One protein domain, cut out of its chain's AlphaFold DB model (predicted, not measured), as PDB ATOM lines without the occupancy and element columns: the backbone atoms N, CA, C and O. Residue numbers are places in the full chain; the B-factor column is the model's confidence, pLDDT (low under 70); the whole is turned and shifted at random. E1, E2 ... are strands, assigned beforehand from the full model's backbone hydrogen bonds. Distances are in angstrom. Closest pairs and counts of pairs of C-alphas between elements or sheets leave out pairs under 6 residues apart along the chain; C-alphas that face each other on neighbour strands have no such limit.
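What this domain is: This is residues 400 to 479 of the 479 residues of an uncharacterized protein of Mytilus coruscus (UniProt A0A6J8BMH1). Two small, strongly twisted three-stranded sheets stand end to end in a loose rod, the last residues of E3 meeting E5 and E6; the E2-E3 turn makes one tip, residues 474 to 479 the other. The 80 printed residues, all strand by class, hold six named strands, E1 to E6, in two antiparallel meanders, each strand neighbouring the one before: E1 E2 E3 and E4 E5 E6. The radius of gyration of the C-alphas is 14.9 A, the spans 60 by 20 by 16 A.

How they stand to each other: Start at E1, residues 403 to 408, a hairpin with E2, residues 412 to 421; N 406 and O 414 are within hydrogen-bond range at 3.0 A. E2 forms a hairpin with E3, residues 424 to 434, with N 417 and O 428 at 2.9 A. E4, residues 446 to 450, forms one with E5, residues 456 to 465, with N 447 and O 460 at 2.8 A. E5 bends by 78 degrees at residue 459 and forms a hairpin with E6, residues 468 to 473, with N 463 and O 470 at 2.9 A. The closest C-alphas of E3 and E5, Cys 433 and Cys 462, are 5.6 A apart.

Where its parts are: Find C-alpha 403 at (118.013, 158.628, 121.493), where E1 begins; E6 ends at C-alpha 473, (115.292, 181.983, 135.881). E3 runs 29.7 A.

The domain as a whole: The printed part has no cut; E3 to E4 is a long link. Residues 476 to 479 have pLDDT under 70.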
ATOM      1  N   VAL A 400     121.400 150.946 118.247       90.94
ATOM      2  CA  VAL A 400     122.199 152.001 117.589       90.94
ATOM      3  C   VAL A 400     121.275 153.081 117.015       90.94
ATOM      4  O   VAL A 400     120.205 152.772 116.502       90.94
ATOM      5  N   ASP A 401     121.694 154.340 117.127       91.75
ATOM      6  CA  ASP A 401     120.961 155.556 116.756       91.75
ATOM      7  C   ASP A 401     119.730 155.884 117.607       91.75
ATOM      8  O   ASP A 401     119.169 156.972 117.448       91.75
ATOM      9  N   ALA A 402     119.348 155.023 118.558       93.50
ATOM     10  CA  ALA A 402     118.327 155.365 119.536       93.50
ATOM     11  C   ALA A 402     118.781 156.555 120.392       93.50
ATOM     12  O   ALA A 402     119.932 156.629 120.841       93.50
ATOM     13  N   GLU A 403     117.847 157.474 120.619       94.50
ATOM     14  CA  GLU A 403     118.013 158.628 121.493       94.50
ATOM     15  C   GLU A 403     117.141 158.440 122.735       94.50
ATOM     16  O   GLU A 403     115.962 158.106 122.623       94.50
ATOM     17  N   TRP A 404     117.708 158.659 123.916       94.44
ATOM     18  CA  TRP A 404     116.966 158.664 125.175       94.44
ATOM     19  C   TRP A 404     117.478 159.779 126.079       94.44
ATOM     20  O   TRP A 404     118.520 160.389 125.828       94.44
ATOM     21  N   THR A 405     116.713 160.077 127.121       92.25
ATOM     22  CA  THR A 405     117.105 161.046 128.138       92.25
ATOM     23  C   THR A 405     117.100 160.379 129.493       92.25
ATOM     24  O   THR A 405     116.086 159.790 129.861       92.25
ATOM     25  N   GLU A 406     118.186 160.519 130.240       90.69
ATOM     26  CA  GLU A 406     118.267 160.009 131.607       90.69
ATOM     27  C   GLU A 406     118.719 161.107 132.579       90.69
ATOM     28  O   GLU A 406     119.513 161.982 132.206       90.69
ATOM     29  N   PRO A 407     118.204 161.114 133.819       87.88
ATOM     30  CA  PRO A 407     118.642 162.058 134.835       87.88
ATOM     31  C   PRO A 407     120.103 161.794 135.227       87.88
ATOM     32  O   PRO A 407     120.518 160.656 135.442       87.88
ATOM     33  N   TYR A 408     120.882 162.865 135.367       88.50
ATOM     34  CA  TYR A 408     122.290 162.829 135.752       88.50
ATOM     35  C   TYR A 408     122.558 163.851 136.858       88.50
ATOM     36  O   TYR A 408     122.822 165.032 136.631       88.50
ATOM     37  N   GLY A 409     122.463 163.382 138.100       86.38
ATOM     38  CA  GLY A 409     122.477 164.249 139.275       86.38
ATOM     39  C   GLY A 409     121.117 164.908 139.524       86.38
ATOM     40  O   GLY A 409     120.082 164.345 139.189       86.38
ATOM     41  N   LYS A 410     121.115 166.079 140.180       83.06
ATOM     42  CA  LYS A 410     119.884 166.744 140.667       83.06
ATOM     43  C   LYS A 410     119.293 167.808 139.737       83.06
ATOM     44  O   LYS A 410     118.196 168.282 139.993       83.06
ATOM     45  N   THR A 411     120.068 168.294 138.771       84.75
ATOM     46  CA  THR A 411     119.684 169.465 137.951       84.75
ATOM     47  C   THR A 411     119.991 169.288 136.470       84.75
ATOM     48  O   THR A 411     119.701 170.170 135.661       84.75
ATOM     49  N   THR A 412     120.591 168.159 136.100       88.31
ATOM     50  CA  THR A 412     121.058 167.888 134.747       88.31
ATOM     51  C   THR A 412     120.452 166.578 134.282       88.31
ATOM     52  O   THR A 412     120.396 165.606 135.026       88.31
ATOM     53  N   CYS A 413     120.016 166.558 133.034       90.94
ATOM     54  CA  CYS A 413     119.726 165.339 132.307       90.94
ATOM     55  C   CYS A 413     120.750 165.176 131.185       90.94
ATOM     56  O   CYS A 413     121.233 166.162 130.621       90.94
ATOM     57  N   LEU A 414     121.047 163.935 130.821       92.44
ATOM     58  CA  LEU A 414     121.806 163.626 129.618       92.44
ATOM     59  C   LEU A 414     120.831 163.255 128.513       92.44
ATOM     60  O   LEU A 414     119.966 162.408 128.711       92.44
ATOM     61  N   LYS A 415     120.981 163.879 127.346       93.00
ATOM     62  CA  LYS A 415     120.412 163.385 126.095       93.00
ATOM     63  C   LYS A 415     121.445 162.484 125.445       93.00
ATOM     64  O   LYS A 415     122.453 162.960 124.930       93.00
ATOM     65  N   MET A 416     121.197 161.191 125.482       92.94
ATOM     66  CA  MET A 416     122.112 160.172 125.006       92.94
ATOM     67  C   MET A 416     121.693 159.736 123.608       92.94
ATOM     68  O   MET A 416     120.510 159.507 123.365       92.94
ATOM     69  N   LYS A 417     122.654 159.597 122.694       94.06
ATOM     70  CA  LYS A 417     122.454 158.923 121.409       94.06
ATOM     71  C   LYS A 417     123.454 157.793 121.263       94.06
ATOM     72  O   LYS A 417     124.664 158.025 121.308       94.06
ATOM     73  N   CYS A 418     122.961 156.574 121.073       94.44
ATOM     74  CA  CYS A 418     123.842 155.433 120.874       94.44
ATOM     75  C   CYS A 418     124.508 155.499 119.499       94.44
ATOM     76  O   CYS A 418     123.828 155.613 118.483       94.44
ATOM     77  N   LYS A 419     125.833 155.370 119.448       92.94
ATOM     78  CA  LYS A 419     126.604 155.292 118.208       92.94
ATOM     79  C   LYS A 419     127.463 154.043 118.171       92.94
ATOM     80  O   LYS A 419     127.968 153.568 119.186       92.94
ATOM     81  N   LYS A 420     127.692 153.549 116.959       90.12
ATOM     82  CA  LYS A 420     128.645 152.473 116.694       90.12
ATOM     83  C   LYS A 420     129.925 153.051 116.092       90.12
ATOM     84  O   LYS A 420     129.878 153.672 115.034       90.12
ATOM     85  N   SER A 421     131.063 152.806 116.739       88.44
ATOM     86  CA  SER A 421     132.394 153.168 116.244       88.44
ATOM     87  C   SER A 421     133.260 151.912 116.145       88.44
ATOM     88  O   SER A 421     133.690 151.338 117.152       88.44
ATOM     89  N   GLY A 422     133.448 151.415 114.920       85.88
ATOM     90  CA  GLY A 422     134.082 150.117 114.676       85.88
ATOM     91  C   GLY A 422     133.318 148.970 115.356       85.88
ATOM     92  O   GLY A 422     132.138 148.749 115.080       85.88
ATOM     93  N   ASN A 423     133.998 148.252 116.258       82.88
ATOM     94  CA  ASN A 423     133.423 147.166 117.068       82.88
ATOM     95  C   ASN A 423     132.967 147.617 118.470       82.88
ATOM     96  O   ASN A 423     132.595 146.775 119.285       82.88
ATOM     97  N   SER A 424     133.018 148.919 118.760       85.38
ATOM     98  CA  SER A 424     132.636 149.493 120.053       85.38
ATOM     99  C   SER A 424     131.352 150.319 119.949       85.38
ATOM    100  O   SER A 424     131.035 150.866 118.890       85.38
ATOM    101  N   PHE A 425     130.615 150.391 121.058       89.75
ATOM    102  CA  PHE A 425     129.410 151.204 121.203       89.75
ATOM    103  C   PHE A 425     129.746 152.384 122.106       89.75
ATOM    104  O   PHE A 425     130.229 152.194 123.221       89.75
ATOM    105  N   THR A 426     129.547 153.591 121.594       91.12
ATOM    106  CA  THR A 426     129.858 154.849 122.275       91.12
ATOM    107  C   THR A 426     128.615 155.722 122.318       91.12
ATOM    108  O   THR A 426     127.658 155.495 121.581       91.12
ATOM    109  N   TYR A 427     128.632 156.748 123.158       90.94
ATOM    110  CA  TYR A 427     127.516 157.677 123.293       90.94
ATOM    111  C   TYR A 427     127.909 159.038 122.744       90.94
ATOM    112  O   TYR A 427     128.972 159.559 123.076       90.94
ATOM    113  N   ASP A 428     127.019 159.624 121.956       90.81
ATOM    114  CA  ASP A 428     126.963 161.072 121.816       90.81
ATOM    115  C   ASP A 428     126.151 161.618 122.990       90.81
ATOM    116  O   ASP A 428     125.005 161.211 123.195       90.81
ATOM    117  N   VAL A 429     126.748 162.522 123.766       91.12
ATOM    118  CA  VAL A 429     126.132 163.068 124.979       91.12
ATOM    119  C   VAL A 429     125.791 164.537 124.763       91.12
ATOM    120  O   VAL A 429     126.671 165.382 124.605       91.12
ATOM    121  N   GLY A 430     124.498 164.840 124.764       91.44
ATOM    122  CA  GLY A 430     123.959 166.183 124.934       91.44
ATOM    123  C   GLY A 430     123.582 166.429 126.393       91.44
ATOM    124  O   GLY A 430     123.232 165.501 127.119       91.44
ATOM    125  N   TYR A 431     123.617 167.685 126.823       92.56
ATOM    126  CA  TYR A 431     123.238 168.074 128.178       92.56
ATOM    127  C   TYR A 431     121.919 168.841 128.132       92.56
ATOM    128  O   TYR A 431     121.748 169.736 127.304       92.56
ATOM    129  N   LEU A 432     120.994 168.483 129.018       93.19
ATOM    130  CA  LEU A 432     119.671 169.084 129.174       93.19
ATOM    131  C   LEU A 432     119.481 169.534 130.627       93.19
ATOM    132  O   LEU A 432     120.121 169.007 131.540       93.19
ATOM    133  N   CYS A 433     118.578 170.481 130.861       91.44
ATOM    134  CA  CYS A 433     118.208 170.872 132.220       91.44
ATOM    135  C   CYS A 433     117.080 169.980 132.741       91.44
ATOM    136  O   CYS A 433     116.313 169.435 131.951       91.44
ATOM    137  N   GLN A 434     116.971 169.856 134.059       91.31
ATOM    138  CA  GLN A 434     115.850 169.182 134.707       91.31
ATOM    139  C   GLN A 434     114.859 170.223 135.246       91.31
ATOM    140  O   GLN A 434     115.277 171.212 135.858       91.31
ATOM    141  N   ASP A 435     113.568 170.036 134.985       90.31
ATOM    142  CA  ASP A 435     112.510 170.882 135.535       90.31
ATOM    143  C   ASP A 435     112.202 170.549 137.001       90.31
ATOM    144  O   ASP A 435     112.849 169.711 137.631       90.31
ATOM    145  N   ALA A 436     111.231 171.257 137.574       88.50
ATOM    146  CA  ALA A 436     110.861 171.104 138.969       88.50
ATOM    147  C   ALA A 436     110.257 169.736 139.311       88.50
ATOM    148  O   ALA A 436     110.286 169.335 140.473       88.50
ATOM    149  N   ASP A 437     109.715 169.041 138.315       88.00
ATOM    150  CA  ASP A 437     109.062 167.742 138.450       88.00
ATOM    151  C   ASP A 437     109.999 166.583 138.071       88.00
ATOM    152  O   ASP A 437     109.649 165.412 138.220       88.00
ATOM    153  N   GLY A 438     111.223 166.896 137.644       87.25
ATOM    154  CA  GLY A 438     112.241 165.918 137.303       87.25
ATOM    155  C   GLY A 438     112.320 165.581 135.813       87.25
ATOM    156  O   GLY A 438     113.135 164.730 135.450       87.25
ATOM    157  N   TYR A 439     111.532 166.231 134.952       90.00
ATOM    158  CA  TYR A 439     111.551 166.003 133.509       90.00
ATOM    159  C   TYR A 439     112.684 166.767 132.828       90.00
ATOM    160  O   TYR A 439     113.100 167.847 133.248       90.00
ATOM    161  N   CYS A 440     113.194 166.194 131.743       92.38
ATOM    162  CA  CYS A 440     114.313 166.755 131.002       92.38
ATOM    163  C   CYS A 440     113.823 167.765 129.955       92.38
ATOM    164  O   CYS A 440     112.955 167.457 129.139       92.38
ATOM    165  N   VAL A 441     114.416 168.959 129.948       92.12
ATOM    166  CA  VAL A 441     113.998 170.098 129.121       92.12
ATOM    167  C   VAL A 441     115.124 170.539 128.187       92.12
ATOM    168  O   VAL A 441     116.281 170.671 128.600       92.12
ATOM    169  N   ASN A 442     114.792 170.789 126.912       92.31
ATOM    170  CA  ASN A 442     115.783 171.168 125.907       92.31
ATOM    171  C   ASN A 442     116.332 172.590 126.129       92.31
ATOM    172  O   ASN A 442     115.609 173.472 126.605       92.31
ATOM    173  N   PRO A 443     117.588 172.853 125.724       92.69
ATOM    174  CA  PRO A 443     118.146 174.200 125.666       92.69
ATOM    175  C   PRO A 443     117.198 175.194 124.979       92.69
ATOM    176  O   PRO A 443     116.661 174.920 123.908       92.69
ATOM    177  N   GLY A 444     116.974 176.347 125.609       89.69
ATOM    178  CA  GLY A 444     116.095 177.414 125.121       89.69
ATOM    179  C   GLY A 444     114.601 177.249 125.431       89.69
ATOM    180  O   GLY A 444     113.872 178.239 125.364       89.69
ATOM    181  N   GLN A 445     114.130 176.059 125.821       91.62
ATOM    182  CA  GLN A 445     112.743 175.887 126.266       91.62
ATOM    183  C   GLN A 445     112.534 176.534 127.641       91.62
ATOM    184  O   GLN A 445     113.426 176.497 128.494       91.62
ATOM    185  N   LYS A 446     111.355 177.136 127.843       90.69
ATOM    186  CA  LYS A 446     110.947 177.706 129.133       90.69
ATOM    187  C   LYS A 446     110.242 176.653 129.989       90.69
ATOM    188  O   LYS A 446     109.438 175.896 129.456       90.69
ATOM    189  N   PHE A 447     110.517 176.630 131.290       92.12
ATOM    190  CA  PHE A 447     109.963 175.667 132.248       92.12
ATOM    191  C   PHE A 447     109.954 176.224 133.681       92.12
ATOM    192  O   PHE A 447     110.486 177.308 133.944       92.12
ATOM    193  N   GLU A 448     109.341 175.487 134.608       89.44
ATOM    194  CA  GLU A 448     109.462 175.740 136.046       89.44
ATOM    195  C   GLU A 448     110.608 174.917 136.623       89.44
ATOM    196  O   GLU A 448     110.661 173.715 136.401       89.44
ATOM    197  N   ALA A 449     111.510 175.524 137.389       87.75
ATOM    198  CA  ALA A 449     112.627 174.807 138.003       87.75
ATOM    199  C   ALA A 449     112.582 174.893 139.525       87.75
ATOM    200  O   ALA A 449     112.108 175.882 140.084       87.75
ATOM    201  N   LEU A 450     113.132 173.897 140.216       85.19
ATOM    202  CA  LEU A 450     113.366 174.001 141.654       85.19
ATOM    203  C   LEU A 450     114.606 174.864 141.914       85.19
ATOM    204  O   LEU A 450     115.702 174.580 141.433       85.19
ATOM    205  N   GLY A 451     114.441 175.931 142.693       78.88
ATOM    206  CA  GLY A 451     115.557 176.688 143.252       78.88
ATOM    207  C   GLY A 451     116.298 175.895 144.334       78.88
ATOM    208  O   GLY A 451     115.831 174.858 144.801       78.88
ATOM    209  N   TYR A 452     117.429 176.429 144.803       77.00
ATOM    210  CA  TYR A 452     118.289 175.778 145.807       77.00
ATOM    211  C   TYR A 452     117.563 175.411 147.123       77.00
ATOM    212  O   TYR A 452     117.973 174.484 147.814       77.00
ATOM    213  N   ASN A 453     116.445 176.084 147.430       81.31
ATOM    214  CA  ASN A 453     115.624 175.859 148.628       81.31
ATOM    215  C   ASN A 453     114.355 175.017 148.361       81.31
ATOM    216  O   ASN A 453     113.434 175.035 149.171       81.31
ATOM    217  N   GLY A 454     114.241 174.356 147.202       80.81
ATOM    218  CA  GLY A 454     113.042 173.598 146.813       80.81
ATOM    219  C   GLY A 454     111.836 174.457 146.400       80.81
ATOM    220  O   GLY A 454     110.760 173.928 146.147       80.81
ATOM    221  N   GLN A 455     111.992 175.782 146.307       86.19
ATOM    222  CA  GLN A 455     110.948 176.675 145.791       86.19
ATOM    223  C   GLN A 455     110.871 176.586 144.263       86.19
ATOM    224  O   GLN A 455     111.899 176.737 143.595       86.19
ATOM    225  N   ARG A 456     109.668 176.398 143.707       87.75
ATOM    226  CA  ARG A 456     109.435 176.480 142.258       87.75
ATOM    227  C   ARG A 456     109.676 177.908 141.770       87.75
ATOM    228  O   ARG A 456     109.121 178.861 142.313       87.75
ATOM    229  N   ARG A 457     110.504 178.053 140.742       88.06
ATOM    230  CA  ARG A 457     110.731 179.300 140.012       88.06
ATOM    231  C   ARG A 457     110.086 179.180 138.645       88.06
ATOM    232  O   ARG A 457     110.318 178.201 137.944       88.06
ATOM    233  N   THR A 458     109.292 180.174 138.276       86.94
ATOM    234  CA  THR A 458     108.657 180.266 136.959       86.94
ATOM    235  C   THR A 458     109.560 181.033 135.987       86.94
ATOM    236  O   THR A 458     110.522 181.686 136.397       86.94
ATOM    237  N   ASN A 459     109.276 180.950 134.681       88.75
ATOM    238  CA  ASN A 459     110.060 181.609 133.624       88.75
ATOM    239  C   ASN A 459     111.555 181.235 133.607       88.75
ATOM    240  O   ASN A 459     112.404 182.052 133.238       88.75
ATOM    241  N   CYS A 460     111.887 180.002 133.989       91.31
ATOM    242  CA  CYS A 460     113.227 179.472 133.804       91.31
ATOM    243  C   CYS A 460     113.427 179.039 132.357       91.31
ATOM    244  O   CYS A 460     112.473 178.645 131.696       91.31
ATOM    245  N   TYR A 461     114.656 179.096 131.860       92.19
ATOM    246  CA  TYR A 461     115.034 178.475 130.597       92.19
ATOM    247  C   TYR A 461     116.382 177.772 130.723       92.19
ATOM    248  O   TYR A 461     117.211 178.105 131.578       92.19
ATOM    249  N   CYS A 462     116.596 176.780 129.863       92.25
ATOM    250  CA  CYS A 462     117.817 175.994 129.889       92.25
ATOM    251  C   CYS A 462     118.875 176.677 129.025       92.25
ATOM    252  O   CYS A 462     118.694 176.812 127.814       92.25
ATOM    253  N   LYS A 463     119.978 177.124 129.630       92.12
ATOM    254  CA  LYS A 463     121.102 177.727 128.910       92.12
ATOM    255  C   LYS A 463     122.212 176.695 128.750       92.12
ATOM    256  O   LYS A 463     122.772 176.247 129.746       92.12
ATOM    257  N   GLN A 464     122.559 176.368 127.508       90.94
ATOM    258  CA  GLN A 464     123.697 175.506 127.191       90.94
ATOM    259  C   GLN A 464     124.918 176.351 126.805       90.94
ATOM    260  O   GLN A 464     124.817 177.248 125.972       90.94
ATOM    261  N   THR A 465     126.070 176.068 127.414       89.12
ATOM    262  CA  THR A 465     127.372 176.677 127.098       89.12
ATOM    263  C   THR A 465     128.400 175.558 126.922       89.12
ATOM    264  O   THR A 465     128.933 175.029 127.895       89.12
ATOM    265  N   GLY A 466     128.639 175.147 125.674       87.38
ATOM    266  CA  GLY A 466     129.461 173.970 125.371       87.38
ATOM    267  C   GLY A 466     128.845 172.680 125.929       87.38
ATOM    268  O   GLY A 466     127.683 172.371 125.659       87.38
ATOM    269  N   SER A 467     129.621 171.941 126.724       84.00
ATOM    270  CA  SER A 467     129.204 170.720 127.435       84.00
ATOM    271  C   SER A 467     128.554 170.985 128.801       84.00
ATOM    272  O   SER A 467     128.326 170.050 129.560       84.00
ATOM    273  N   HIS A 468     128.277 172.243 129.150       86.75
ATOM    274  CA  HIS A 468     127.627 172.598 130.411       86.75
ATOM    275  C   HIS A 468     126.227 173.155 130.169       86.75
ATOM    276  O   HIS A 468     126.003 173.929 129.235       86.75
ATOM    277  N   VAL A 469     125.292 172.800 131.047       89.62
ATOM    278  CA  VAL A 469     123.952 173.388 131.103       89.62
ATOM    279  C   VAL A 469     123.709 174.029 132.454       89.62
ATOM    280  O   VAL A 469     124.167 173.544 133.484       89.62
ATOM    281  N   SER A 470     122.978 175.134 132.436       89.19
ATOM    282  CA  SER A 470     122.555 175.845 133.634       89.19
ATOM    283  C   SER A 470     121.128 176.336 133.462       89.19
ATOM    284  O   SER A 470     120.779 176.883 132.411       89.19
ATOM    285  N   THR A 471     120.326 176.200 134.509       89.50
ATOM    286  CA  THR A 471     118.983 176.771 134.555       89.50
ATOM    287  C   THR A 471     119.062 178.250 134.915       89.50
ATOM    288  O   THR A 471     119.585 178.609 135.970       89.50
ATOM    289  N   VAL A 472     118.531 179.116 134.051       90.12
ATOM    290  CA  VAL A 472     118.471 180.564 134.285       90.12
ATOM    291  C   VAL A 472     117.012 180.964 134.441       90.12
ATOM    292  O   VAL A 472     116.229 180.797 133.512       90.12
ATOM    293  N   CYS A 473     116.643 181.494 135.606       89.50
ATOM    294  CA  CYS A 473     115.292 181.983 135.881       89.50
ATOM    295  C   CYS A 473     115.311 183.498 136.035       89.50
ATOM    296  O   CYS A 473     116.154 184.032 136.760       89.50
ATOM    297  N   SER A 474     114.372 184.186 135.389       84.88
ATOM    298  CA  SER A 474     114.144 185.605 135.651       84.88
ATOM    299  C   SER A 474     113.648 185.788 137.086       84.88
ATOM    300  O   SER A 474     112.869 184.974 137.582       84.88
ATOM    301  N   ALA A 475     114.092 186.846 137.764       71.94
ATOM    302  CA  ALA A 475     113.537 187.197 139.064       71.94
ATOM    303  C   ALA A 475     112.043 187.492 138.882       71.94
ATOM    304  O   ALA A 475     111.675 188.361 138.089       71.94
ATOM    305  N   SER A 476     111.176 186.759 139.577       58.06
ATOM    306  CA  SER A 476     109.779 187.149 139.715       58.06
ATOM    307  C   SER A 476     109.767 188.499 140.429       58.06
ATOM    308  O   SER A 476     110.077 188.571 141.618       58.06
ATOM    309  N   HIS A 477     109.483 189.581 139.701       54.25
ATOM    310  CA  HIS A 477     109.128 190.846 140.330       54.25
ATOM    311  C   HIS A 477     107.815 190.608 141.075       54.25
ATOM    312  O   HIS A 477     106.747 190.612 140.469       54.25
ATOM    313  N   ASN A 478     107.919 190.308 142.371       48.31
ATOM    314  CA  ASN A 478     106.794 190.356 143.290       48.31
ATOM    315  C   ASN A 478     106.338 191.817 143.328       48.31
ATOM    316  O   ASN A 478     107.029 192.652 143.915       48.31
ATOM    317  N   TYR A 479     105.245 192.111 142.632       42.41
ATOM    318  CA  TYR A 479     104.418 193.270 142.939       42.41
ATOM    319  C   TYR A 479     103.466 192.911 144.072       42.41
ATOM    320  O   TYR A 479     102.948 191.769 144.048       42.41
TER     321      TYR A 479